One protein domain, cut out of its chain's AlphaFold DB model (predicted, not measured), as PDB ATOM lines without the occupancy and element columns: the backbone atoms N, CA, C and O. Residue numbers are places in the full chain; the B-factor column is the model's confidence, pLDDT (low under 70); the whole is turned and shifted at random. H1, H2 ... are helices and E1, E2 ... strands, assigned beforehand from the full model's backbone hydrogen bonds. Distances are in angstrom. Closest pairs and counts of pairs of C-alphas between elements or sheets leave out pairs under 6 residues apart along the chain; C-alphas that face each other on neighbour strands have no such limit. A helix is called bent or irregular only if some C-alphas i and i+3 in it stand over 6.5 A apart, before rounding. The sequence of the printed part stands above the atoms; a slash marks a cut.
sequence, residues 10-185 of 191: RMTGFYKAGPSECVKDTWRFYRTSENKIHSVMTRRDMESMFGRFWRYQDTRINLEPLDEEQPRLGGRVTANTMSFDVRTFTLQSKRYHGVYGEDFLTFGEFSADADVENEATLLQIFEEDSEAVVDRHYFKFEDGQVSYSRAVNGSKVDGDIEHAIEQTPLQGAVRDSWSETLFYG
ATOM      1  N   ARG A  10     -33.360  36.476 -16.056       69.06
ATOM      2  CA  ARG A  10     -32.934  37.805 -16.441       69.06
ATOM      3  C   ARG A  10     -31.467  37.730 -16.817       69.06
ATOM      4  O   ARG A  10     -30.671  37.213 -16.047       69.06
ATOM      5  N   MET A  11     -31.100  38.290 -17.954       73.31
ATOM      6  CA  MET A  11     -29.706  38.498 -18.324       73.31
ATOM      7  C   MET A  11     -29.388  39.979 -18.266       73.31
ATOM      8  O   MET A  11     -30.259  40.820 -18.506       73.31
ATOM      9  N   THR A  12     -28.157  40.309 -17.904       76.81
ATOM     10  CA  THR A  12     -27.694  41.691 -17.897       76.81
ATOM     11  C   THR A  12     -26.341  41.818 -18.564       76.81
ATOM     12  O   THR A  12     -25.422  41.068 -18.240       76.81
ATOM     13  N   GLY A  13     -26.228  42.790 -19.461       72.81
ATOM     14  CA  GLY A  13     -24.967  43.232 -20.039       72.81
ATOM     15  C   GLY A  13     -24.619  44.615 -19.503       72.81
ATOM     16  O   GLY A  13     -25.503  45.462 -19.366       72.81
ATOM     17  N   PHE A  14     -23.344  44.820 -19.186       75.38
ATOM     18  CA  PHE A  14     -22.769  46.137 -18.935       75.38
ATOM     19  C   PHE A  14     -21.597  46.304 -19.887       75.38
ATOM     20  O   PHE A  14     -20.679  45.487 -19.865       75.38
ATOM     21  N   TYR A  15     -21.637  47.328 -20.724       76.50
ATOM     22  CA  TYR A  15     -20.595  47.555 -21.720       76.50
ATOM     23  C   TYR A  15     -20.483  49.042 -22.045       76.50
ATOM     24  O   TYR A  15     -21.408  49.819 -21.816       76.50
ATOM     25  N   LYS A  16     -19.321  49.444 -22.557       71.56
ATOM     26  CA  LYS A  16     -19.092  50.794 -23.070       71.56
ATOM     27  C   LYS A  16     -19.596  50.851 -24.514       71.56
ATOM     28  O   LYS A  16     -19.301  49.938 -25.278       71.56
ATOM     29  N   ALA A  17     -20.343  51.888 -24.883       65.81
ATOM     30  CA  ALA A  17     -20.818  52.064 -26.256       65.81
ATOM     31  C   ALA A  17     -20.803  53.552 -26.627       65.81
ATOM     32  O   ALA A  17     -21.465  54.361 -25.978       65.81
ATOM     33  N   GLY A  18     -20.021  53.911 -27.649       66.88
ATOM     34  CA  GLY A  18     -19.844  55.307 -28.060       66.88
ATOM     35  C   GLY A  18     -19.327  56.212 -26.924       66.88
ATOM     36  O   GLY A  18     -18.407  55.805 -26.204       66.88
ATOM     37  N   PRO A  19     -19.891  57.424 -26.739       62.41
ATOM     38  CA  PRO A  19     -19.538  58.329 -25.651       62.41
ATOM     39  C   PRO A  19     -20.140  57.903 -24.300       62.41
ATOM     40  O   PRO A  19     -19.706  58.391 -23.258       62.41
ATOM     41  N   SER A  20     -21.090  56.958 -24.279       61.53
ATOM     42  CA  SER A  20     -21.667  56.448 -23.033       61.53
ATOM     43  C   SER A  20     -20.684  55.517 -22.318       61.53
ATOM     44  O   SER A  20     -20.327  54.443 -22.810       61.53
ATOM     45  N   GLU A  21     -20.270  55.909 -21.110       62.84
ATOM     46  CA  GLU A  21     -19.328  55.143 -20.283       62.84
ATOM     47  C   GLU A  21     -19.903  53.797 -19.821       62.84
ATOM     48  O   GLU A  21     -19.149  52.869 -19.527       62.84
ATOM     49  N   CYS A  22     -21.233  53.678 -19.761       67.62
ATOM     50  CA  CYS A  22     -21.915  52.455 -19.364       67.62
ATOM     51  C   CYS A  22     -23.302  52.357 -20.006       67.62
ATOM     52  O   CYS A  22     -24.195  53.160 -19.737       67.62
ATOM     53  N   VAL A  23     -23.506  51.330 -20.819       70.62
ATOM     54  CA  VAL A  23     -24.817  50.887 -21.276       70.62
ATOM     55  C   VAL A  23     -25.201  49.660 -20.474       70.62
ATOM     56  O   VAL A  23     -24.429  48.706 -20.352       70.62
ATOM     57  N   LYS A  24     -26.404  49.697 -19.906       79.19
ATOM     58  CA  LYS A  24     -26.988  48.562 -19.204       79.19
ATOM     59  C   LYS A  24     -28.134  47.992 -20.013       79.19
ATOM     60  O   LYS A  24     -29.216  48.581 -20.046       79.19
ATOM     61  N   ASP A  25     -27.931  46.779 -20.496       76.75
ATOM     62  CA  ASP A  25     -28.997  45.978 -21.071       76.75
ATOM     63  C   ASP A  25     -29.539  45.005 -20.038       76.75
ATOM     64  O   ASP A  25     -28.805  44.363 -19.286       76.75
ATOM     65  N   THR A  26     -30.861  44.920 -19.953       77.31
ATOM     66  CA  THR A  26     -31.555  43.893 -19.184       77.31
ATOM     67  C   THR A  26     -32.511  43.156 -20.094       77.31
ATOM     68  O   THR A  26     -33.447  43.735 -20.634       77.31
ATOM     69  N   TRP A  27     -32.262  41.865 -20.204       73.62
ATOM     70  CA  TRP A  27     -32.909  40.935 -21.106       73.62
ATOM     71  C   TRP A  27     -33.756  39.952 -20.326       73.62
ATOM     72  O   TRP A  27     -33.322  39.449 -19.288       73.62
ATOM     73  N   ARG A  28     -34.980  39.706 -20.790       72.25
ATOM     74  CA  ARG A  28     -35.919  38.797 -20.132       72.25
ATOM     75  C   ARG A  28     -36.709  38.021 -21.165       72.25
ATOM     76  O   ARG A  28     -37.354  38.623 -22.015       72.25
ATOM     77  N   PHE A  29     -36.723  36.705 -21.018       67.00
ATOM     78  CA  PHE A  29     -37.553  35.825 -21.827       67.00
ATOM     79  C   PHE A  29     -38.821  35.443 -21.069       67.00
ATOM     80  O   PHE A  29     -38.775  35.072 -19.893       67.00
ATOM     81  N   TYR A  30     -39.954  35.512 -21.760       64.38
ATOM     82  CA  TYR A  30     -41.270  35.149 -21.261       64.38
ATOM     83  C   TYR A  30     -41.894  34.117 -22.200       64.38
ATOM     84  O   TYR A  30     -42.006  34.347 -23.403       64.38
ATOM     85  N   ARG A  31     -42.353  32.993 -21.645       58.34
ATOM     86  CA  ARG A  31     -43.243  32.066 -22.352       58.34
ATOM     87  C   ARG A  31     -44.679  32.457 -22.013       58.34
ATOM     88  O   ARG A  31     -45.067  32.358 -20.853       58.34
ATOM     89  N   THR A  32     -45.440  32.939 -22.990       59.34
ATOM     90  CA  THR A  32     -46.852  33.337 -22.810       59.34
ATOM     91  C   THR A  32     -47.813  32.191 -23.084       59.34
ATOM     92  O   THR A  32     -48.856  32.113 -22.441       59.34
ATOM     93  N   SER A  33     -47.478  31.293 -24.010       57.41
ATOM     94  CA  SER A  33     -48.247  30.074 -24.271       57.41
ATOM     95  C   SER A  33     -47.327  28.918 -24.656       57.41
ATOM     96  O   SER A  33     -46.104  29.068 -24.682       57.41
ATOM     97  N   GLU A  34     -47.901  27.746 -24.935       51.69
ATOM     98  CA  GLU A  34     -47.128  26.554 -25.286       51.69
ATOM     99  C   GLU A  34     -46.163  26.817 -26.457       51.69
ATOM    100  O   GLU A  34     -45.000  26.429 -26.362       51.69
ATOM    101  N   ASN A  35     -46.583  27.626 -27.439       52.31
ATOM    102  CA  ASN A  35     -45.817  27.924 -28.656       52.31
ATOM    103  C   ASN A  35     -45.512  29.421 -28.866       52.31
ATOM    104  O   ASN A  35     -45.023  29.794 -29.928       52.31
ATOM    105  N   LYS A  36     -45.799  30.303 -27.893       54.66
ATOM    106  CA  LYS A  36     -45.501  31.745 -28.004       54.66
ATOM    107  C   LYS A  36     -44.486  32.192 -26.976       54.66
ATOM    108  O   LYS A  36     -44.636  31.966 -25.770       54.66
ATOM    109  N   ILE A  37     -43.458  32.852 -27.488       62.59
ATOM    110  CA  ILE A  37     -42.310  33.287 -26.716       62.59
ATOM    111  C   ILE A  37     -42.054  34.742 -27.066       62.59
ATOM    112  O   ILE A  37     -41.985  35.112 -28.237       62.59
ATOM    113  N   HIS A  38     -41.952  35.563 -26.026       66.06
ATOM    114  CA  HIS A  38     -41.615  36.969 -26.162       66.06
ATOM    115  C   HIS A  38     -40.365  37.264 -25.354       66.06
ATOM    116  O   HIS A  38     -40.199  36.771 -24.238       66.06
ATOM    117  N   SER A  39     -39.501  38.107 -25.900       67.25
ATOM    118  CA  SER A  39     -38.388  38.676 -25.150       67.25
ATOM    119  C   SER A  39     -38.612  40.166 -24.947       67.25
ATOM    120  O   SER A  39     -39.205  40.843 -25.788       67.25
ATOM    121  N   VAL A  40     -38.169  40.664 -23.799       74.56
ATOM    122  CA  VAL A  40     -38.118  42.088 -23.501       74.56
ATOM    123  C   VAL A  40     -36.673  42.469 -23.228       74.56
ATOM    124  O   VAL A  40     -36.058  41.975 -22.277       74.56
ATOM    125  N   MET A  41     -36.148  43.370 -24.050       77.56
ATOM    126  CA  MET A  41     -34.874  44.038 -23.828       77.56
ATOM    127  C   MET A  41     -35.145  45.452 -23.339       77.56
ATOM    128  O   MET A  41     -35.830  46.226 -23.995       77.56
ATOM    129  N   THR A  42     -34.559  45.801 -22.202       78.88
ATOM    130  CA  THR A  42     -34.520  47.184 -21.731       78.88
ATOM    131  C   THR A  42     -33.090  47.689 -21.784       78.88
ATOM    132  O   THR A  42     -32.221  47.094 -21.144       78.88
ATOM    133  N   ARG A  43     -32.858  48.777 -22.520       79.25
ATOM    134  CA  ARG A  43     -31.563  49.460 -22.601       79.25
ATOM    135  C   ARG A  43     -31.596  50.759 -21.823       79.25
ATOM    136  O   ARG A  43     -32.591  51.489 -21.854       79.25
ATOM    137  N   ARG A  44     -30.496  51.050 -21.130       77.31
ATOM    138  CA  ARG A  44     -30.256  52.352 -20.513       77.31
ATOM    139  C   ARG A  44     -28.846  52.837 -20.809       77.31
ATOM    140  O   ARG A  44     -27.893  52.179 -20.391       77.31
ATOM    141  N   ASP A  45     -28.747  54.008 -21.427       72.56
ATOM    142  CA  ASP A  45     -27.471  54.641 -21.780       72.56
ATOM    143  C   ASP A  45     -27.084  55.679 -20.713       72.56
ATOM    144  O   ASP A  45     -27.923  56.487 -20.286       72.56
ATOM    145  N   MET A  46     -25.836  55.630 -20.232       67.19
ATOM    146  CA  MET A  46     -25.297  56.509 -19.185       67.19
ATOM    147  C   MET A  46     -24.195  57.418 -19.737       67.19
ATOM    148  O   MET A  46     -23.176  56.933 -20.217       67.19
ATOM    149  N   GLU A  47     -24.368  58.734 -19.584       56.97
ATOM    150  CA  GLU A  47     -23.386  59.737 -20.041       56.97
ATOM    151  C   GLU A  47     -23.274  60.965 -19.110       56.97
ATOM    152  O   GLU A  47     -22.600  61.934 -19.432       56.97
ATOM    153  N   SER A  48     -23.915  60.992 -17.933       48.28
ATOM    154  CA  SER A  48     -23.794  62.168 -17.052       48.28
ATOM    155  C   SER A  48     -22.731  61.987 -15.965       48.28
ATOM    156  O   SER A  48     -22.644  60.919 -15.356       48.28
ATOM    157  N   MET A  49     -22.020  63.079 -15.631       43.34
ATOM    158  CA  MET A  49     -21.081  63.185 -14.491       43.34
ATOM    159  C   MET A  49     -21.688  62.761 -13.132       43.34
ATOM    160  O   MET A  49     -20.968  62.635 -12.147       43.34
ATOM    161  N   PHE A  50     -23.007  62.544 -13.061       53.56
ATOM    162  CA  PHE A  50     -23.745  62.150 -11.860       53.56
ATOM    163  C   PHE A  50     -24.457  60.789 -11.992       53.56
ATOM    164  O   PHE A  50     -25.352  60.493 -11.198       53.56
ATOM    165  N   GLY A  51     -24.122  59.971 -12.995       54.28
ATOM    166  CA  GLY A  51     -24.659  58.611 -13.136       54.28
ATOM    167  C   GLY A  51     -26.146  58.541 -13.494       54.28
ATOM    168  O   GLY A  51     -26.837  57.601 -13.096       54.28
ATOM    169  N   ARG A  52     -26.675  59.542 -14.212       59.66
ATOM    170  CA  ARG A  52     -28.073  59.543 -14.675       59.66
ATOM    171  C   ARG A  52     -28.179  58.997 -16.097       59.66
ATOM    172  O   ARG A  52     -27.421  59.399 -16.976       59.66
ATOM    173  N   PHE A  53     -29.149  58.109 -16.303       66.12
ATOM    174  CA  PHE A  53     -29.507  57.592 -17.622       66.12
ATOM    175  C   PHE A  53     -30.188  58.683 -18.445       66.12
ATOM    176  O   PHE A  53     -31.072  59.371 -17.929       66.12
ATOM    177  N   TRP A  54     -29.793  58.829 -19.707       72.56
ATOM    178  CA  TRP A  54     -30.361  59.836 -20.605       72.56
ATOM    179  C   TRP A  54     -31.225  59.223 -21.710       72.56
ATOM    180  O   TRP A  54     -32.110  59.904 -22.221       72.56
ATOM    181  N   ARG A  55     -31.046  57.932 -22.013       80.06
ATOM    182  CA  ARG A  55     -31.901  57.175 -22.932       80.06
ATOM    183  C   ARG A  55     -32.474  55.945 -22.249       80.06
ATOM    184  O   ARG A  55     -31.770  55.232 -21.532       80.06
ATOM    185  N   TYR A  56     -33.752  55.692 -22.492       84.19
ATOM    186  CA  TYR A  56     -34.423  54.449 -22.131       84.19
ATOM    187  C   TYR A  56     -34.980  53.811 -23.396       84.19
ATOM    188  O   TYR A  56     -35.665  54.491 -24.154       84.19
ATOM    189  N   GLN A  57     -34.719  52.525 -23.617       84.69
ATOM    190  CA  GLN A  57     -35.359  51.761 -24.687       84.69
ATOM    191  C   GLN A  57     -36.035  50.522 -24.105       84.69
ATOM    192  O   GLN A  57     -35.470  49.868 -23.229       84.69
ATOM    193  N   ASP A  58     -37.233  50.216 -24.590       86.88
ATOM    194  CA  ASP A  58     -37.992  49.000 -24.304       86.88
ATOM    195  C   ASP A  58     -38.314  48.303 -25.626       86.88
ATOM    196  O   ASP A  58     -39.088  48.818 -26.435       86.88
ATOM    197  N   THR A  59     -37.697  47.150 -25.856       86.94
ATOM    198  CA  THR A  59     -37.829  46.355 -27.073       86.94
ATOM    199  C   THR A  59     -38.599  45.087 -26.766       86.94
ATOM    200  O   THR A  59     -38.148  44.248 -25.987       86.94
ATOM    201  N   ARG A  60     -39.746  44.922 -27.419       87.56
ATOM    202  CA  ARG A  60     -40.577  43.718 -27.361       87.56
ATOM    203  C   ARG A  60     -40.324  42.881 -28.599       87.56
ATOM    204  O   ARG A  60     -40.606  43.341 -29.699       87.56
ATOM    205  N   ILE A  61     -39.818  41.673 -28.407       85.88
ATOM    206  CA  ILE A  61     -39.428  40.741 -29.463       85.88
ATOM    207  C   ILE A  61     -40.463  39.618 -29.514       85.88
ATOM    208  O   ILE A  61     -40.730  38.982 -28.496       85.88
ATOM    209  N   ASN A  62     -41.018  39.376 -30.696       85.56
ATOM    210  CA  ASN A  62     -41.921  38.279 -31.015       85.56
ATOM    211  C   ASN A  62     -41.189  37.286 -31.919       85.56
ATOM    212  O   ASN A  62     -40.558  37.697 -32.894       85.56
ATOM    213  N   LEU A  63     -41.298  36.001 -31.593       82.81
ATOM    214  CA  LEU A  63     -40.742  34.905 -32.380       82.81
ATOM    215  C   LEU A  63     -41.888  34.160 -33.065       82.81
ATOM    216  O   LEU A  63     -42.824  33.716 -32.398       82.81
ATOM    217  N   GLU A  64     -41.817  34.064 -34.386       85.25
ATOM    218  CA  GLU A  64     -42.806  33.417 -35.245       85.25
ATOM    219  C   GLU A  64     -42.157  32.179 -35.873       85.25
ATOM    220  O   GLU A  64     -41.346  32.321 -36.793       85.25
ATOM    221  N   PRO A  65     -42.438  30.971 -35.358       81.81
ATOM    222  CA  PRO A  65     -41.810  29.757 -35.862       81.81
ATOM    223  C   PRO A  65     -42.239  29.470 -37.299       81.81
ATOM    224  O   PRO A  65     -43.392  29.693 -37.661       81.81
ATOM    225  N   LEU A  66     -41.315  28.939 -38.106       84.81
ATOM    226  CA  LEU A  66     -41.653  28.452 -39.449       84.81
ATOM    227  C   LEU A  66     -42.525  27.186 -39.380       84.81
ATOM    228  O   LEU A  66     -43.436  27.014 -40.185       84.81
ATOM    229  N   ASP A  67     -42.243  26.326 -38.399       80.31
ATOM    230  CA  ASP A  67     -42.990  25.108 -38.084       80.31
ATOM    231  C   ASP A  67     -43.479  25.166 -36.627       80.31
ATOM    232  O   ASP A  67     -42.676  25.202 -35.689       80.31
ATOM    233  N   GLU A  68     -44.801  25.178 -36.432       76.25
ATOM    234  CA  GLU A  68     -45.425  25.220 -35.104       76.25
ATOM    235  C   GLU A  68     -45.173  23.952 -34.275       76.25
ATOM    236  O   GLU A  68     -45.189  24.023 -33.043       76.25
ATOM    237  N   GLU A  69     -44.923  22.805 -34.915       75.81
ATOM    238  CA  GLU A  69     -44.609  21.550 -34.223       75.81
ATOM    239  C   GLU A  69     -43.155  21.527 -33.736       75.81
ATOM    240  O   GLU A  69     -42.824  20.871 -32.743       75.81
ATOM    241  N   GLN A  70     -42.275  22.277 -34.410       70.12
ATOM    242  CA  GLN A  70     -40.849  22.354 -34.100       70.12
ATOM    243  C   GLN A  70     -40.348  23.806 -34.025       70.12
ATOM    244  O   GLN A  70     -39.390  24.169 -34.715       70.12
ATOM    245  N   PRO A  71     -40.877  24.632 -33.099       68.56
ATOM    246  CA  PRO A  71     -40.590  26.068 -33.036       68.56
ATOM    247  C   PRO A  71     -39.121  26.407 -32.746       68.56
ATOM    248  O   PRO A  71     -38.704  27.557 -32.862       68.56
ATOM    249  N   ARG A  72     -38.337  25.399 -32.352       68.94
ATOM    250  CA  ARG A  72     -36.898  25.464 -32.086       68.94
ATOM    251  C   ARG A  72     -36.017  25.492 -33.330       68.94
ATOM    252  O   ARG A  72     -34.870  25.898 -33.216       68.94
ATOM    253  N   LEU A  73     -36.520  25.022 -34.474       74.31
ATOM    254  CA  LEU A  73     -35.724  24.941 -35.703       74.31
ATOM    255  C   LEU A  73     -35.453  26.315 -36.313       74.31
ATOM    256  O   LEU A  73     -34.556  26.457 -37.139       74.31
ATOM    257  N   GLY A  74     -36.208  27.317 -35.876       81.75
ATOM    258  CA  GLY A  74     -36.052  28.692 -36.292       81.75
ATOM    259  C   GLY A  74     -37.342  29.277 -36.832       81.75
ATOM    260  O   GLY A  74     -38.401  28.640 -36.869       81.75
ATOM    261  N   GLY A  75     -37.240  30.530 -37.236       87.12
ATOM    262  CA  GLY A  75     -38.369  31.274 -37.749       87.12
ATOM    263  C   GLY A  75     -38.070  32.755 -37.877       87.12
ATOM    264  O   GLY A  75     -36.919  33.199 -37.823       87.12
ATOM    265  N   ARG A  76     -39.139  33.524 -38.043       90.50
ATOM    266  CA  ARG A  76     -39.085  34.973 -38.199       90.50
ATOM    267  C   ARG A  76     -39.104  35.657 -36.840       90.50
ATOM    268  O   ARG A  76     -39.648  35.158 -35.854       90.50
ATOM    269  N   VAL A  77     -38.505  36.835 -36.801       90.31
ATOM    270  CA  VAL A  77     -38.462  37.706 -35.631       90.31
ATOM    271  C   VAL A  77     -39.083  39.032 -36.016       90.31
ATOM    272  O   VAL A  77     -38.666  39.653 -36.991       90.31
ATOM    273  N   THR A  78     -40.027  39.499 -35.207       91.69
ATOM    274  CA  THR A  78     -40.502  40.883 -35.264       91.69
ATOM    275  C   THR A  78     -40.256  41.525 -33.912       91.69
ATOM    276  O   THR A  78     -40.742  41.018 -32.902       91.69
ATOM    277  N   ALA A  79     -39.553  42.654 -33.867       90.31
ATOM    278  CA  ALA A  79     -39.386  43.404 -32.629       90.31
ATOM    279  C   ALA A  79     -39.859  44.851 -32.756       90.31
ATOM    280  O   ALA A  79     -39.644  45.508 -33.767       90.31
ATOM    281  N   ASN A  80     -40.501  45.358 -31.709       92.69
ATOM    282  CA  ASN A  80     -40.924  46.749 -31.614       92.69
ATOM    283  C   ASN A  80     -40.195  47.399 -30.448       92.69
ATOM    284  O   ASN A  80     -40.315  46.938 -29.313       92.69
ATOM    285  N   THR A  81     -39.458  48.465 -30.729       91.31
ATOM    286  CA  THR A  81     -38.735  49.235 -29.722       91.31
ATOM    287  C   THR A  81     -39.394  50.579 -29.535       91.31
ATOM    288  O   THR A  81     -39.555  51.326 -30.493       91.31
ATOM    289  N   MET A  82     -39.705  50.910 -28.291       90.06
ATOM    290  CA  MET A  82     -40.040  52.263 -27.882       90.06
ATOM    291  C   MET A  82     -38.838  52.850 -27.152       90.06
ATOM    292  O   MET A  82     -38.346  52.249 -26.198       90.06
ATOM    293  N   SER A  83     -38.367  54.018 -27.572       87.88
ATOM    294  CA  SER A  83     -37.274  54.715 -26.901       87.88
ATOM    295  C   SER A  83     -37.642  56.132 -26.509       87.88
ATOM    296  O   SER A  83     -38.324  56.831 -27.253       87.88
ATOM    297  N   PHE A  84     -37.152  56.555 -25.351       85.88
ATOM    298  CA  PHE A  84     -37.311  57.898 -24.824       85.88
ATOM    299  C   PHE A  84     -35.935  58.504 -24.544       85.88
ATOM    300  O   PHE A  84     -35.158  57.942 -23.765       85.88
ATOM    301  N   ASP A  85     -35.647  59.633 -25.186       83.50
ATOM    302  CA  ASP A  85     -34.471  60.457 -24.914       83.50
ATOM    303  C   ASP A  85     -34.870  61.595 -23.965       83.50
ATOM    304  O   ASP A  85     -35.701  62.443 -24.287       83.50
ATOM    305  N   VAL A  86     -34.280  61.597 -22.771       80.81
ATOM    306  CA  VAL A  86     -34.548  62.565 -21.700       80.81
ATOM    307  C   VAL A  86     -33.898  63.923 -21.992       80.81
ATOM    308  O   VAL A  86     -34.364  64.936 -21.478       80.81
ATOM    309  N   ARG A  87     -32.836  63.979 -22.811       77.12
ATOM    310  CA  ARG A  87     -32.144  65.233 -23.171       77.12
ATOM    311  C   ARG A  87     -33.009  66.069 -24.105       77.12
ATOM    312  O   ARG A  87     -33.084  67.284 -23.954       77.12
ATOM    313  N   THR A  88     -33.667  65.403 -25.050       82.69
ATOM    314  CA  THR A  88     -34.497  66.038 -26.083       82.69
ATOM    315  C   THR A  88     -35.996  65.898 -25.827       82.69
ATOM    316  O   THR A  88     -36.789  66.454 -26.580       82.69
ATOM    317  N   PHE A  89     -36.400  65.155 -24.790       83.62
ATOM    318  CA  PHE A  89     -37.796  64.789 -24.507       83.62
ATOM    319  C   PHE A  89     -38.503  64.138 -25.706       83.62
ATOM    320  O   PHE A  89     -39.704  64.316 -25.913       83.62
ATOM    321  N   THR A  90     -37.758  63.371 -26.502       84.50
ATOM    322  CA  THR A  90     -38.266  62.774 -27.740       84.50
ATOM    323  C   THR A  90     -38.625  61.309 -27.528       84.50
ATOM    324  O   THR A  90     -37.827  60.527 -27.008       84.50
ATOM    325  N   LEU A  91     -39.828  60.932 -27.964       87.94
ATOM    326  CA  LEU A  91     -40.261  59.542 -28.066       87.94
ATOM    327  C   LEU A  91     -40.032  59.046 -29.495       87.94
ATOM    328  O   LEU A  91     -40.431  59.701 -30.454       87.94
ATOM    329  N   GLN A  92     -39.426  57.877 -29.635       87.50
ATOM    330  CA  GLN A  92     -39.235  57.214 -30.918       87.50
ATOM    331  C   GLN A  92     -39.776  55.790 -30.841       87.50
ATOM    332  O   GLN A  92     -39.702  55.136 -29.799       87.50
ATOM    333  N   SER A  93     -40.318  55.319 -31.959       91.00
ATOM    334  CA  SER A  93     -40.731  53.934 -32.139       91.00
ATOM    335  C   SER A  93     -40.011  53.375 -33.352       91.00
ATOM    336  O   SER A  93     -39.979  54.023 -34.397       91.00
ATOM    337  N   LYS A  94     -39.434  52.188 -33.205       91.56
ATOM    338  CA  LYS A  94     -38.719  51.481 -34.265       91.56
ATOM    339  C   LYS A  94     -39.250  50.067 -34.385       91.56
ATOM    340  O   LYS A  94     -39.533  49.418 -33.374       91.56
ATOM    341  N   ARG A  95     -39.343  49.586 -35.619       93.38
ATOM    342  CA  ARG A  95     -39.708  48.207 -35.923       93.38
ATOM    343  C   ARG A  95     -38.502  47.499 -36.519       93.38
ATOM    344  O   ARG A  95     -37.836  48.031 -37.399       93.38
ATOM    345  N   TYR A  96     -38.245  46.308 -36.011       94.44
ATOM    346  CA  TYR A  96     -37.148  45.452 -36.412       94.44
ATOM    347  C   TYR A  96     -37.706  44.144 -36.945       94.44
ATOM    348  O   TYR A  96     -38.726  43.643 -36.458       94.44
ATOM    349  N   HIS A  97     -36.987  43.585 -37.903       95.06
ATOM    350  CA  HIS A  97     -37.285  42.305 -38.515       95.06
ATOM    351  C   HIS A  97     -36.032  41.438 -38.503       95.06
ATOM    352  O   HIS A  97     -34.914  41.948 -38.436       95.06
ATOM    353  N   GLY A  98     -36.195  40.127 -38.542       94.00
ATOM    354  CA  GLY A  98     -35.055  39.233 -38.611       94.00
ATOM    355  C   GLY A  98     -35.445  37.779 -38.507       94.00
ATOM    356  O   GLY A  98     -36.585  37.402 -38.789       94.00
ATOM    357  N   VAL A  99     -34.481  36.973 -38.091       92.44
ATOM    358  CA  VAL A  99     -34.602  35.525 -38.027       92.44
ATOM    359  C   VAL A  99     -33.932  34.986 -36.774       92.44
ATOM    360  O   VAL A  99     -32.984  35.564 -36.236       92.44
ATOM    361  N   TYR A 100     -34.437  33.862 -36.299       88.62
ATOM    362  CA  TYR A 100     -33.836  33.123 -35.202       88.62
ATOM    363  C   TYR A 100     -33.633  31.673 -35.615       88.62
ATOM    364  O   TYR A 100     -34.360  31.154 -36.463       88.62
ATOM    365  N   GLY A 101     -32.640  31.041 -35.004       84.44
ATOM    366  CA  GLY A 101     -32.328  29.630 -35.163       84.44
ATOM    367  C   GLY A 101     -32.179  28.958 -33.804       84.44
ATOM    368  O   GLY A 101     -32.580  29.498 -32.772       84.44
ATOM    369  N   GLU A 102     -31.584  27.772 -33.810       79.19
ATOM    370  CA  GLU A 102     -31.360  26.996 -32.590       79.19
ATOM    371  C   GLU A 102     -30.313  27.650 -31.665       79.19
ATOM    372  O   GLU A 102     -30.424  27.590 -30.439       79.19
ATOM    373  N   ASP A 103     -29.311  28.301 -32.255       81.12
ATOM    374  CA  ASP A 103     -28.118  28.839 -31.597       81.12
ATOM    375  C   ASP A 103     -27.924  30.351 -31.802       81.12
ATOM    376  O   ASP A 103     -26.960  30.929 -31.294       81.12
ATOM    377  N   PHE A 104     -28.862  31.034 -32.464       87.31
ATOM    378  CA  PHE A 104     -28.812  32.487 -32.622       87.31
ATOM    379  C   PHE A 104     -30.189  33.161 -32.656       87.31
ATOM    380  O   PHE A 104     -31.218  32.554 -32.954       87.31
ATOM    381  N   LEU A 105     -30.189  34.469 -32.401       88.88
ATOM    382  CA  LEU A 105     -31.313  35.374 -32.625       88.88
ATOM    383  C   LEU A 105     -30.768  36.673 -33.229       88.88
ATOM    384  O   LEU A 105     -29.990  37.371 -32.582       88.88
ATOM    385  N   THR A 106     -31.205  37.016 -34.440       92.56
ATOM    386  CA  THR A 106     -30.723  38.199 -35.166       92.56
ATOM    387  C   THR A 106     -31.900  39.036 -35.636       92.56
ATOM    388  O   THR A 106     -32.803  38.521 -36.292       92.56
ATOM    389  N   PHE A 107     -31.913  40.330 -35.326       94.19
ATOM    390  CA  PHE A 107     -32.954  41.246 -35.804       94.19
ATOM    391  C   PHE A 107     -32.417  42.659 -36.001       94.19
ATOM    392  O   PHE A 107     -31.466  43.074 -35.346       94.19
ATOM    393  N   GLY A 108     -33.003  43.383 -36.947       93.81
ATOM    394  CA  GLY A 108     -32.450  44.631 -37.441       93.81
ATOM    395  C   GLY A 108     -33.503  45.585 -37.988       93.81
ATOM    396  O   GLY A 108     -34.609  45.182 -38.345       93.81
ATOM    397  N   GLU A 109     -33.164  46.869 -37.971       94.25
ATOM    398  CA  GLU A 109     -33.932  47.931 -38.612       94.25
ATOM    399  C   GLU A 109     -33.560  47.923 -40.092       94.25
ATOM    400  O   GLU A 109     -32.382  48.024 -40.439       94.25
ATOM    401  N   PHE A 110     -34.559  47.775 -40.957       92.81
ATOM    402  CA  PHE A 110     -34.374  47.830 -42.401       92.81
ATOM    403  C   PHE A 110     -34.699  49.230 -42.926       92.81
ATOM    404  O   PHE A 110     -35.505  49.957 -42.341       92.81
ATOM    405  N   SER A 111     -34.087  49.615 -44.045       90.75
ATOM    406  CA  SER A 111     -34.442  50.833 -44.768       90.75
ATOM    407  C   SER A 111     -35.910  50.801 -45.191       90.75
ATOM    408  O   SER A 111     -36.431  49.738 -45.516       90.75
ATOM    409  N   ALA A 112     -36.553  51.967 -45.259       86.25
ATOM    410  CA  ALA A 112     -37.976  52.080 -45.592       86.25
ATOM    411  C   ALA A 112     -38.365  51.437 -46.940       86.25
ATOM    412  O   ALA A 112     -39.511  51.027 -47.103       86.25
ATOM    413  N   ASP A 113     -37.416  51.325 -47.872       86.75
ATOM    414  CA  ASP A 113     -37.625  50.755 -49.208       86.75
ATOM    415  C   ASP A 113     -37.454  49.223 -49.264       86.75
ATOM    416  O   ASP A 113     -37.648  48.615 -50.316       86.75
ATOM    417  N   ALA A 114     -37.067  48.583 -48.156       88.25
ATOM    418  CA  ALA A 114     -36.807  47.148 -48.113       88.25
ATOM    419  C   ALA A 114     -38.100  46.338 -47.924       88.25
ATOM    420  O   ALA A 114     -38.889  46.593 -47.012       88.25
ATOM    421  N   ASP A 115     -38.282  45.301 -48.742       90.25
ATOM    422  CA  ASP A 115     -39.379  44.345 -48.583       90.25
ATOM    423  C   ASP A 115     -39.015  43.269 -47.548       90.25
ATOM    424  O   ASP A 115     -38.438  42.235 -47.880       90.25
ATOM    425  N   VAL A 116     -39.352  43.529 -46.285       88.75
ATOM    426  CA  VAL A 116     -39.096  42.642 -45.132       88.75
ATOM    427  C   VAL A 116     -40.010  41.408 -45.070       88.75
ATOM    428  O   VAL A 116     -39.839  40.561 -44.186       88.75
ATOM    429  N   GLU A 117     -40.991  41.294 -45.969       87.19
ATOM    430  CA  GLU A 117     -41.778  40.066 -46.136       87.19
ATOM    431  C   GLU A 117     -41.079  39.064 -47.056       87.19
ATOM    432  O   GLU A 117     -41.317  37.860 -46.955       87.19
ATOM    433  N   ASN A 118     -40.164  39.540 -47.902       89.25
ATOM    434  CA  ASN A 118     -39.317  38.686 -48.712       89.25
ATOM    435  C   ASN A 118     -38.160  38.118 -47.875       89.25
ATOM    436  O   ASN A 118     -37.325  38.848 -47.335       89.25
ATOM    437  N   GLU A 119     -38.086  36.788 -47.803       84.88
ATOM    438  CA  GLU A 119     -37.049  36.062 -47.068       84.88
ATOM    439  C   GLU A 119     -35.632  36.424 -47.534       84.88
ATOM    440  O   GLU A 119     -34.740  36.597 -46.706       84.88
ATOM    441  N   ALA A 120     -35.426  36.629 -48.839       87.81
ATOM    442  CA  ALA A 120     -34.122  37.014 -49.373       87.81
ATOM    443  C   ALA A 120     -33.657  38.372 -48.823       87.81
ATOM    444  O   ALA A 120     -32.482  38.533 -48.504       87.81
ATOM    445  N   THR A 121     -34.578  39.325 -48.654       89.25
ATOM    446  CA  THR A 121     -34.283  40.619 -48.024       89.25
ATOM    447  C   THR A 121     -33.954  40.441 -46.546       89.25
ATOM    448  O   THR A 121     -32.999  41.034 -46.057       89.25
ATOM    449  N   LEU A 122     -34.704  39.601 -45.822       88.38
ATOM    450  CA  LEU A 122     -34.445  39.345 -44.401       88.38
ATOM    451  C   LEU A 122     -33.053  38.761 -44.163       88.38
ATOM    452  O   LEU A 122     -32.397  39.144 -43.197       88.38
ATOM    453  N   LEU A 123     -32.585  37.873 -45.042       90.56
ATOM    454  CA  LEU A 123     -31.262  37.256 -44.928       90.56
ATOM    455  C   LEU A 123     -30.107  38.243 -45.132       90.56
ATOM    456  O   LEU A 123     -29.010  37.989 -44.632       90.56
ATOM    457  N   GLN A 124     -30.354  39.413 -45.734       91.44
ATOM    458  CA  GLN A 124     -29.357  40.489 -45.801       91.44
ATOM    459  C   GLN A 124     -28.946  40.995 -44.411       91.44
ATOM    460  O   GLN A 124     -27.908  41.634 -44.262       91.44
ATOM    461  N   ILE A 125     -29.699  40.652 -43.357       92.06
ATOM    462  CA  ILE A 125     -29.295  40.899 -41.971       92.06
ATOM    463  C   ILE A 125     -27.978  40.222 -41.577       92.06
ATOM    464  O   ILE A 125     -27.371  40.613 -40.586       92.06
ATOM    465  N   PHE A 126     -27.515  39.223 -42.325       91.00
ATOM    466  CA  PHE A 126     -26.220  38.590 -42.086       91.00
ATOM    467  C   PHE A 126     -25.088  39.193 -42.923       91.00
ATOM    468  O   PHE A 126     -23.924  38.957 -42.624       91.00
ATOM    469  N   GLU A 127     -25.401  40.007 -43.931       89.94
ATOM    470  CA  GLU A 127     -24.414  40.623 -44.820       89.94
ATOM    471  C   GLU A 127     -23.875  41.909 -44.185       89.94
ATOM    472  O   GLU A 127     -24.624  42.861 -43.990       89.94
ATOM    473  N   GLU A 128     -22.596  41.958 -43.816       79.44
ATOM    474  CA  GLU A 128     -21.993  43.093 -43.087       79.44
ATOM    475  C   GLU A 128     -22.178  44.450 -43.790       79.44
ATOM    476  O   GLU A 128     -22.492  45.431 -43.120       79.44
ATOM    477  N   ASP A 129     -22.118  44.475 -45.124       81.31
ATOM    478  CA  ASP A 129     -22.224  45.689 -45.944       81.31
ATOM    479  C   ASP A 129     -23.612  45.893 -46.581       81.31
ATOM    480  O   ASP A 129     -23.752  46.626 -47.562       81.31
ATOM    481  N   SER A 130     -24.660  45.243 -46.058       86.00
ATOM    482  CA  SER A 130     -26.006  45.423 -46.607       86.00
ATOM    483  C   SER A 130     -26.468  46.872 -46.469       86.00
ATOM    484  O   SER A 130     -26.669  47.390 -45.368       86.00
ATOM    485  N   GLU A 131     -26.736  47.513 -47.605       85.81
ATOM    486  CA  GLU A 131     -27.361  48.831 -47.615       85.81
ATOM    487  C   GLU A 131     -28.790  48.786 -47.062       85.81
ATOM    488  O   GLU A 131     -29.277  49.794 -46.555       85.81
ATOM    489  N   ALA A 132     -29.478  47.647 -47.110       88.94
ATOM    490  CA  ALA A 132     -30.843  47.552 -46.606       88.94
ATOM    491  C   ALA A 132     -30.914  47.581 -45.074       88.94
ATOM    492  O   ALA A 132     -31.971  47.892 -44.533       88.94
ATOM    493  N   VAL A 133     -29.820  47.283 -44.363       91.19
ATOM    494  CA  VAL A 133     -29.812  47.135 -42.901       91.19
ATOM    495  C   VAL A 133     -29.171  48.355 -42.242       91.19
ATOM    496  O   VAL A 133     -28.030  48.725 -42.510       91.19
ATOM    497  N   VAL A 134     -29.926  48.993 -41.356       91.94
ATOM    498  CA  VAL A 134     -29.553  50.244 -40.682       91.94
ATOM    499  C   VAL A 134     -28.949  49.976 -39.302       91.94
ATOM    500  O   VAL A 134     -27.938  50.567 -38.928       91.94
ATOM    501  N   ASP A 135     -29.562  49.072 -38.546       91.75
ATOM    502  CA  ASP A 135     -29.151  48.665 -37.202       91.75
ATOM    503  C   ASP A 135     -29.376  47.164 -37.063       91.75
ATOM    504  O   ASP A 135     -30.388  46.653 -37.532       91.75
ATOM    505  N   ARG A 136     -28.452  46.452 -36.427       93.38
ATOM    506  CA  ARG A 136     -28.460  44.995 -36.310       93.38
ATOM    507  C   ARG A 136     -28.138  44.587 -34.891       93.38
ATOM    508  O   ARG A 136     -27.128  44.997 -34.331       93.38
ATOM    509  N   HIS A 137     -28.957  43.701 -34.353       92.44
ATOM    510  CA  HIS A 137     -28.796  43.074 -33.052       92.44
ATOM    511  C   HIS A 137     -28.544  41.592 -33.271       92.44
ATOM    512  O   HIS A 137     -29.308  40.940 -33.980       92.44
ATOM    513  N   TYR A 138     -27.486  41.066 -32.660       92.50
ATOM    514  CA  TYR A 138     -27.096  39.671 -32.799       92.50
ATOM    515  C   TYR A 138     -26.878  39.031 -31.434       92.50
ATOM    516  O   TYR A 138     -26.078  39.509 -30.623       92.50
ATOM    517  N   PHE A 139     -27.580  37.926 -31.212       88.50
ATOM    518  CA  PHE A 139     -27.454  37.073 -30.043       88.50
ATOM    519  C   PHE A 139     -26.956  35.713 -30.470       88.50
ATOM    520  O   PHE A 139     -27.522  35.103 -31.374       88.50
ATOM    521  N   LYS A 140     -25.939  35.228 -29.764       88.94
ATOM    522  CA  LYS A 140     -25.399  33.883 -29.945       88.94
ATOM    523  C   LYS A 140     -25.590  33.084 -28.669       88.94
ATOM    524  O   LYS A 140     -25.249  33.580 -27.591       88.94
ATOM    525  N   PHE A 141     -26.091  31.864 -28.805       83.12
ATOM    526  CA  PHE A 141     -26.293  30.906 -27.728       83.12
ATOM    527  C   PHE A 141     -25.312  29.744 -27.902       83.12
ATOM    528  O   PHE A 141     -25.470  28.907 -28.784       83.12
ATOM    529  N   GLU A 142     -24.290  29.674 -27.054       80.31
ATOM    530  CA  GLU A 142     -23.242  28.655 -27.160       80.31
ATOM    531  C   GLU A 142     -22.808  28.219 -25.760       80.31
ATOM    532  O   GLU A 142     -22.653  29.049 -24.867       80.31
ATOM    533  N   ASP A 143     -22.687  26.908 -25.538       78.81
ATOM    534  CA  ASP A 143     -22.242  26.314 -24.266       78.81
ATOM    535  C   ASP A 143     -22.971  26.828 -23.004       78.81
ATOM    536  O   ASP A 143     -22.402  26.948 -21.920       78.81
ATOM    537  N   GLY A 144     -24.270  27.122 -23.131       70.06
ATOM    538  CA  GLY A 144     -25.091  27.639 -22.028       70.06
ATOM    539  C   GLY A 144     -24.825  29.109 -21.685       70.06
ATOM    540  O   GLY A 144     -25.353  29.609 -20.690       70.06
ATOM    541  N   GLN A 145     -24.039  29.806 -22.502       75.50
ATOM    542  CA  GLN A 145     -23.808  31.241 -22.432       75.50
ATOM    543  C   GLN A 145     -24.557  31.961 -23.552       75.50
ATOM    544  O   GLN A 145     -24.819  31.407 -24.620       75.50
ATOM    545  N   VAL A 146     -24.897  33.224 -23.295       81.00
ATOM    546  CA  VAL A 146     -25.462  34.125 -24.303       81.00
ATOM    547  C   VAL A 146     -24.493  35.262 -24.501       81.00
ATOM    548  O   VAL A 146     -24.080  35.882 -23.526       81.00
ATOM    549  N   SER A 147     -24.154  35.558 -25.746       87.88
ATOM    550  CA  SER A 147     -23.408  36.765 -26.092       87.88
ATOM    551  C   SER A 147     -24.264  37.688 -26.939       87.88
ATOM    552  O   SER A 147     -25.137  37.226 -27.673       87.88
ATOM    553  N   TYR A 148     -24.022  38.984 -26.801       89.38
ATOM    554  CA  TYR A 148     -24.725  40.029 -27.522       89.38
ATOM    555  C   TYR A 148     -23.741  40.921 -28.266       89.38
ATOM    556  O   TYR A 148     -22.713  41.298 -27.708       89.38
ATOM    557  N   SER A 149     -24.084  41.290 -29.495       91.44
ATOM    558  CA  SER A 149     -23.416  42.344 -30.257       91.44
ATOM    559  C   SER A 149     -24.431  43.186 -31.021       91.44
ATOM    560  O   SER A 149     -25.549  42.743 -31.309       91.44
ATOM    561  N   ARG A 150     -24.024  44.407 -31.364       91.38
ATOM    562  CA  ARG A 150     -24.811  45.333 -32.174       91.38
ATOM    563  C   ARG A 150     -23.939  45.965 -33.242       91.38
ATOM    564  O   ARG A 150     -22.881  46.497 -32.916       91.38
ATOM    565  N   ALA A 151     -24.407  45.969 -34.481       90.62
ATOM    566  CA  ALA A 151     -23.771  46.683 -35.581       90.62
ATOM    567  C   ALA A 151     -24.701  47.795 -36.063       90.62
ATOM    568  O   ALA A 151     -25.900  47.581 -36.222       90.62
ATOM    569  N   VAL A 152     -24.147  48.985 -36.277       89.31
ATOM    570  CA  VAL A 152     -24.910  50.178 -36.642       89.31
ATOM    571  C   VAL A 152     -24.287  50.802 -37.881       89.31
ATOM    572  O   VAL A 152     -23.079  51.036 -37.918       89.31
ATOM    573  N   ASN A 153     -25.107  51.105 -38.883       86.50
ATOM    574  CA  ASN A 153     -24.657  51.788 -40.085       86.50
ATOM    575  C   ASN A 153     -24.609  53.306 -39.849       86.50
ATOM    576  O   ASN A 153     -25.592  54.019 -40.061       86.50
ATOM    577  N   GLY A 154     -23.443  53.815 -39.441       81.12
ATOM    578  CA  GLY A 154     -23.228  55.239 -39.144       81.12
ATOM    579  C   GLY A 154     -23.416  56.195 -40.331       81.12
ATOM    580  O   GLY A 154     -23.453  57.404 -40.132       81.12
ATOM    581  N   SER A 155     -23.558  55.689 -41.564       83.06
ATOM    582  CA  SER A 155     -23.934  56.528 -42.714       83.06
ATOM    583  C   SER A 155     -25.433  56.856 -42.754       83.06
ATOM    584  O   SER A 155     -25.833  57.822 -43.399       83.06
ATOM    585  N   LYS A 156     -26.261  56.058 -42.065       82.69
ATOM    586  CA  LYS A 156     -27.730  56.159 -42.079       82.69
ATOM    587  C   LYS A 156     -28.323  56.615 -40.755       82.69
ATOM    588  O   LYS A 156     -29.431  57.147 -40.743       82.69
ATOM    589  N   VAL A 157     -27.611  56.409 -39.652       83.31
ATOM    590  CA  VAL A 157     -28.044  56.841 -38.322       83.31
ATOM    591  C   VAL A 157     -26.957  57.619 -37.613       83.31
ATOM    592  O   VAL A 157     -25.770  57.465 -37.880       83.31
ATOM    593  N   ASP A 158     -27.403  58.453 -36.683       79.00
ATOM    594  CA  ASP A 158     -26.537  59.241 -35.827       79.00
ATOM    595  C   ASP A 158     -25.700  58.322 -34.920       79.00
ATOM    596  O   ASP A 158     -26.224  57.701 -33.989       79.00
ATOM    597  N   GLY A 159     -24.400  58.240 -35.208       72.31
ATOM    598  CA  GLY A 159     -23.432  57.443 -34.456       72.31
ATOM    599  C   GLY A 159     -23.155  57.957 -33.042       72.31
ATOM    600  O   GLY A 159     -22.563  57.214 -32.258       72.31
ATOM    601  N   ASP A 160     -23.607  59.169 -32.696       68.81
ATOM    602  CA  ASP A 160     -23.559  59.728 -31.338       68.81
ATOM    603  C   ASP A 160     -24.775  59.302 -30.492       68.81
ATOM    604  O   ASP A 160     -24.780  59.466 -29.269       68.81
ATOM    605  N   ILE A 161     -25.796  58.715 -31.124       73.00
ATOM    606  CA  ILE A 161     -27.014  58.228 -30.464       73.00
ATOM    607  C   ILE A 161     -27.112  56.702 -30.545       73.00
ATOM    608  O   ILE A 161     -27.502  56.042 -29.578       73.00
ATOM    609  N   GLU A 162     -26.804  56.130 -31.707       80.94
ATOM    610  CA  GLU A 162     -26.854  54.698 -31.967       80.94
ATOM    611  C   GLU A 162     -25.436  54.145 -32.092       80.94
ATOM    612  O   GLU A 162     -24.730  54.389 -33.066       80.94
ATOM    613  N   HIS A 163     -25.019  53.367 -31.096       82.44
ATOM    614  CA  HIS A 163     -23.656  52.850 -31.027       82.44
ATOM    615  C   HIS A 163     -23.594  51.356 -31.307       82.44
ATOM    616  O   HIS A 163     -24.446  50.592 -30.837       82.44
ATOM    617  N   ALA A 164     -22.537  50.955 -32.009       86.56
ATOM    618  CA  ALA A 164     -22.139  49.564 -32.111       86.56
ATOM    619  C   ALA A 164     -21.676  49.029 -30.745       86.56
ATOM    620  O   ALA A 164     -21.184  49.773 -29.892       86.56
ATOM    621  N   ILE A 165     -21.862  47.729 -30.548       85.81
ATOM    622  CA  ILE A 165     -21.510  47.010 -29.328       85.81
ATOM    623  C   ILE A 165     -20.742  45.770 -29.756       85.81
ATOM    624  O   ILE A 165     -21.279  44.919 -30.468       85.81
ATOM    625  N   GLU A 166     -19.493  45.676 -29.313       87.44
ATOM    626  CA  GLU A 166     -18.675  44.487 -29.526       87.44
ATOM    627  C   GLU A 166     -19.290  43.276 -28.825       87.44
ATOM    628  O   GLU A 166     -19.952  43.394 -27.788       87.44
ATOM    629  N   GLN A 167     -19.055  42.094 -29.394       87.25
ATOM    630  CA  GLN A 167     -19.606  40.856 -28.867       87.25
ATOM    631  C   GLN A 167     -19.198  40.643 -27.409       87.25
ATOM    632  O   GLN A 167     -18.038  40.400 -27.088       87.25
ATOM    633  N   THR A 168     -20.189  40.712 -26.524       85.88
ATOM    634  CA  THR A 168     -19.995  40.678 -25.078       85.88
ATOM    635  C   THR A 168     -20.850  39.566 -24.471       85.88
ATOM    636  O   THR A 168     -22.051  39.497 -24.753       85.88
ATOM    637  N   PRO A 169     -20.285  38.689 -23.622       85.12
ATOM    638  CA  PRO A 169     -21.071  37.694 -22.904       85.12
ATOM    639  C   PRO A 169     -22.015  38.374 -21.905       85.12
ATOM    640  O   PRO A 169     -21.611  39.215 -21.098       85.12
ATOM    641  N   LEU A 170     -23.288  37.995 -21.941       81.31
ATOM    642  CA  LEU A 170     -24.294  38.443 -20.994       81.31
ATOM    643  C   LEU A 170     -24.161  37.666 -19.685       81.31
ATOM    644  O   LEU A 170     -24.019  36.444 -19.664       81.31
ATOM    645  N   GLN A 171     -24.268  38.379 -18.569       77.44
ATOM    646  CA  GLN A 171     -24.262  37.759 -17.252       77.44
ATOM    647  C   GLN A 171     -25.678  37.299 -16.908       77.44
ATOM    648  O   GLN A 171     -26.624  38.094 -16.940       77.44
ATOM    649  N   GLY A 172     -25.838  36.025 -16.549       66.38
ATOM    650  CA  GLY A 172     -27.082  35.525 -15.974       66.38
ATOM    651  C   GLY A 172     -27.344  36.209 -14.633       66.38
ATOM    652  O   GLY A 172     -26.634  35.984 -13.658       66.38
ATOM    653  N   ALA A 173     -28.373  37.047 -14.560       53.72
ATOM    654  CA  ALA A 173     -28.862  37.594 -13.307       53.72
ATOM    655  C   ALA A 173     -29.850  36.593 -12.698       53.72
ATOM    656  O   ALA A 173     -31.068  36.749 -12.813       53.72
ATOM    657  N   VAL A 174     -29.329  35.566 -12.023       49.66
ATOM    658  CA  VAL A 174     -30.125  34.838 -11.028       49.66
ATOM    659  C   VAL A 174     -30.349  35.814  -9.882       49.66
ATOM    660  O   VAL A 174     -29.463  36.068  -9.068       49.66
ATOM    661  N   ARG A 175     -31.514  36.454  -9.863       44.44
ATOM    662  CA  ARG A 175     -31.940  37.239  -8.712       44.44
ATOM    663  C   ARG A 175     -33.379  36.873  -8.407       44.44
ATOM    664  O   ARG A 175     -34.292  37.517  -8.917       44.44
ATOM    665  N   ASP A 176     -33.538  35.866  -7.551       43.00
ATOM    666  CA  ASP A 176     -34.651  35.859  -6.606       43.00
ATOM    667  C   ASP A 176     -34.628  37.238  -5.942       43.00
ATOM    668  O   ASP A 176     -33.608  37.669  -5.381       43.00
ATOM    669  N   SER A 177     -35.688  38.021  -6.125       38.97
ATOM    670  CA  SER A 177     -35.743  39.308  -5.453       38.97
ATOM    671  C   SER A 177     -35.897  39.046  -3.954       38.97
ATOM    672  O   SER A 177     -36.689  38.213  -3.531       38.97
ATOM    673  N   TRP A 178     -35.152  39.778  -3.126       37.09
ATOM    674  CA  TRP A 178     -35.292  39.758  -1.664       37.09
ATOM    675  C   TRP A 178     -36.752  39.866  -1.186       37.09
ATOM    676  O   TRP A 178     -37.112  39.252  -0.190       37.09
ATOM    677  N   SER A 179     -37.605  40.580  -1.929       39.34
ATOM    678  CA  SER A 179     -39.050  40.667  -1.714       39.34
ATOM    679  C   SER A 179     -39.792  39.353  -1.984       39.34
ATOM    680  O   SER A 179     -40.706  39.022  -1.242       39.34
ATOM    681  N   GLU A 180     -39.415  38.572  -2.993       34.34
ATOM    682  CA  GLU A 180     -40.059  37.280  -3.278       34.34
ATOM    683  C   GLU A 180     -39.696  36.212  -2.243       34.34
ATOM    684  O   GLU A 180     -40.571  35.464  -1.805       34.34
ATOM    685  N   THR A 181     -38.452  36.206  -1.753       47.22
ATOM    686  CA  THR A 181     -38.060  35.348  -0.626       47.22
ATOM    687  C   THR A 181     -38.764  35.761   0.672       47.22
ATOM    688  O   THR A 181     -39.227  34.891   1.406       47.22
ATOM    689  N   LEU A 182     -38.896  37.068   0.949       35.72
ATOM    690  CA  LEU A 182     -39.531  37.559   2.182       35.72
ATOM    691  C   LEU A 182     -41.058  37.412   2.204       35.72
ATOM    692  O   LEU A 182     -41.608  37.086   3.252       35.72
ATOM    693  N   PHE A 183     -41.748  37.692   1.094       33.53
ATOM    694  CA  PHE A 183     -43.217  37.740   1.066       33.53
ATOM    695  C   PHE A 183     -43.867  36.436   0.605       33.53
ATOM    696  O   PHE A 183     -45.005  36.168   0.986       33.53
ATOM    697  N   TYR A 184     -43.163  35.624  -0.187       40.03
ATOM    698  CA  TYR A 184     -43.734  34.414  -0.785       40.03
ATOM    699  C   TYR A 184     -42.972  33.132  -0.432       40.03
ATOM    700  O   TYR A 184     -43.433  32.049  -0.778       40.03
ATOM    701  N   GLY A 185     -41.839  33.219   0.279       34.75
ATOM    702  CA  GLY A 185     -41.090  32.049   0.753       34.75
ATOM    703  C   GLY A 185     -40.495  31.182  -0.361       34.75
ATOM    704  O   GLY A 185     -40.084  30.052  -0.104       34.75
TER     705      GLY A 185
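AT A GLANCE: This is residues 10 to 185 of the 191 residues of the protein "Hypothetical protein" of Favella ehrenbergii (UniProt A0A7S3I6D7). One long sheet of eleven strands is wrapped round into a flattened, nearly closed barrel, whose ring comes together where E10 runs on into E11, the neighbour of E1. Helix H1 packs on the outside of the wall at E6, E7 and E8, residues 153 to 164 loop over one end of the barrel, and residues 176 to 185, with H2, stick out as a tail. The printed part has 176 residues, with two named helices and eleven named strands, in the order E1 to E7, H1, E8 to E11, H2; the class is mostly strand. The sheet is antiparallel throughout, in the order E10, E9, E8, E7, E6, E5, E4, E3, E2, E1, E11. The whole is compact, with a radius of gyration of the C-alphas of 17.0 A and spans of 48 by 42 by 30 A.

HOW THE PARTS SIT: Begin at residue 10, where E1, residues 10 to 17, forms a hairpin with E2, residues 20 to 31; N 13 and O 25 are 3.0 A apart. E3, residues 37 to 46, is the next neighbour, with N 42 and O 26 at 2.8 A. E4, residues 53 to 65, follows beside E3, with N 59 and O 41 at 2.8 A. E5, residues 75 to 85, has N 80 and O 60 at 2.8 A. Look next at E6, residues 90 to 100, where N 94 and O 81 are 2.8 A apart. E7, residues 104 to 110, is antiparallel to E6 at 133 degrees, with N 106 and O 99 at 2.9 A. E1 to E7 are a meander, each strand the antiparallel neighbour of the one before. H1, residues 119 to 126, is on the sheet at a height of 7.9 A; it lies only just over E7, with 3 of its C-alphas falling on that strand, and runs across the strands at 73 degrees to E7 on the local plane. The closest C-alphas of H1 and E6 are those of Leu 122 and Gly 98, 5.8 A apart. E8, residues 133 to 142, is the other neighbour of E7, with N 137 and O 107 at 2.8 A. E9, residues 145 to 152, has N 149 and O 138 at 2.9 A. E10, residues 165 to 169, completes a second meander, E8, E9 and E10, with N 168 and O 148 at 2.8 A. E10 runs on into E11, residues 171 to 173, across a break of 1 residue, at 63 degrees; E11 is the antiparallel neighbour of E1, with N 12 and O 171 within hydrogen-bond range at 2.9 A. The closest C-alphas of E1 and E10, those of Ala 17 and Ile 165, are 6.0 A apart. This is a folded sheet, bent back on itself into two leaves: E10, E9, E8 and E7 face E5, E4, E3, E2, E1 and E11, with E6 as the hinge. H2, residues 178 to 184, is not on the sheet. In H2 every O i to N i+4 pair is within hydrogen-bond range; H1 has 1 of 4, and 4 of 5 O i to N i+3 pairs.

IN THESE COORDINATES: Find C-alpha 10 at (-32.934, 37.805, -16.441), where E1 begins its 21.1 A. E2 runs 32.6 A, E3 29.8 A, and E4, the longest strand by residues, 35.5 A from C-alpha 53 at (-29.507, 57.592, -17.622). E5 covers 32.1 A, E6 30.9 A, E8 25.1 A and E9 23.7 A. H2 ends at C-alpha 184, (-43.734, 34.414, -0.785).

THE WHOLE: Look for the farthest C-alphas at Asp 113 and Gly 185, 53.5 A apart. The printed part has no cut, and the long link is E9 to E10, 12 residues. Mean pLDDT of the printed part is 77.4; 43 residues are under 70, among them residues 29 to 39 and 172 to 185, and H2 has a mean of 38.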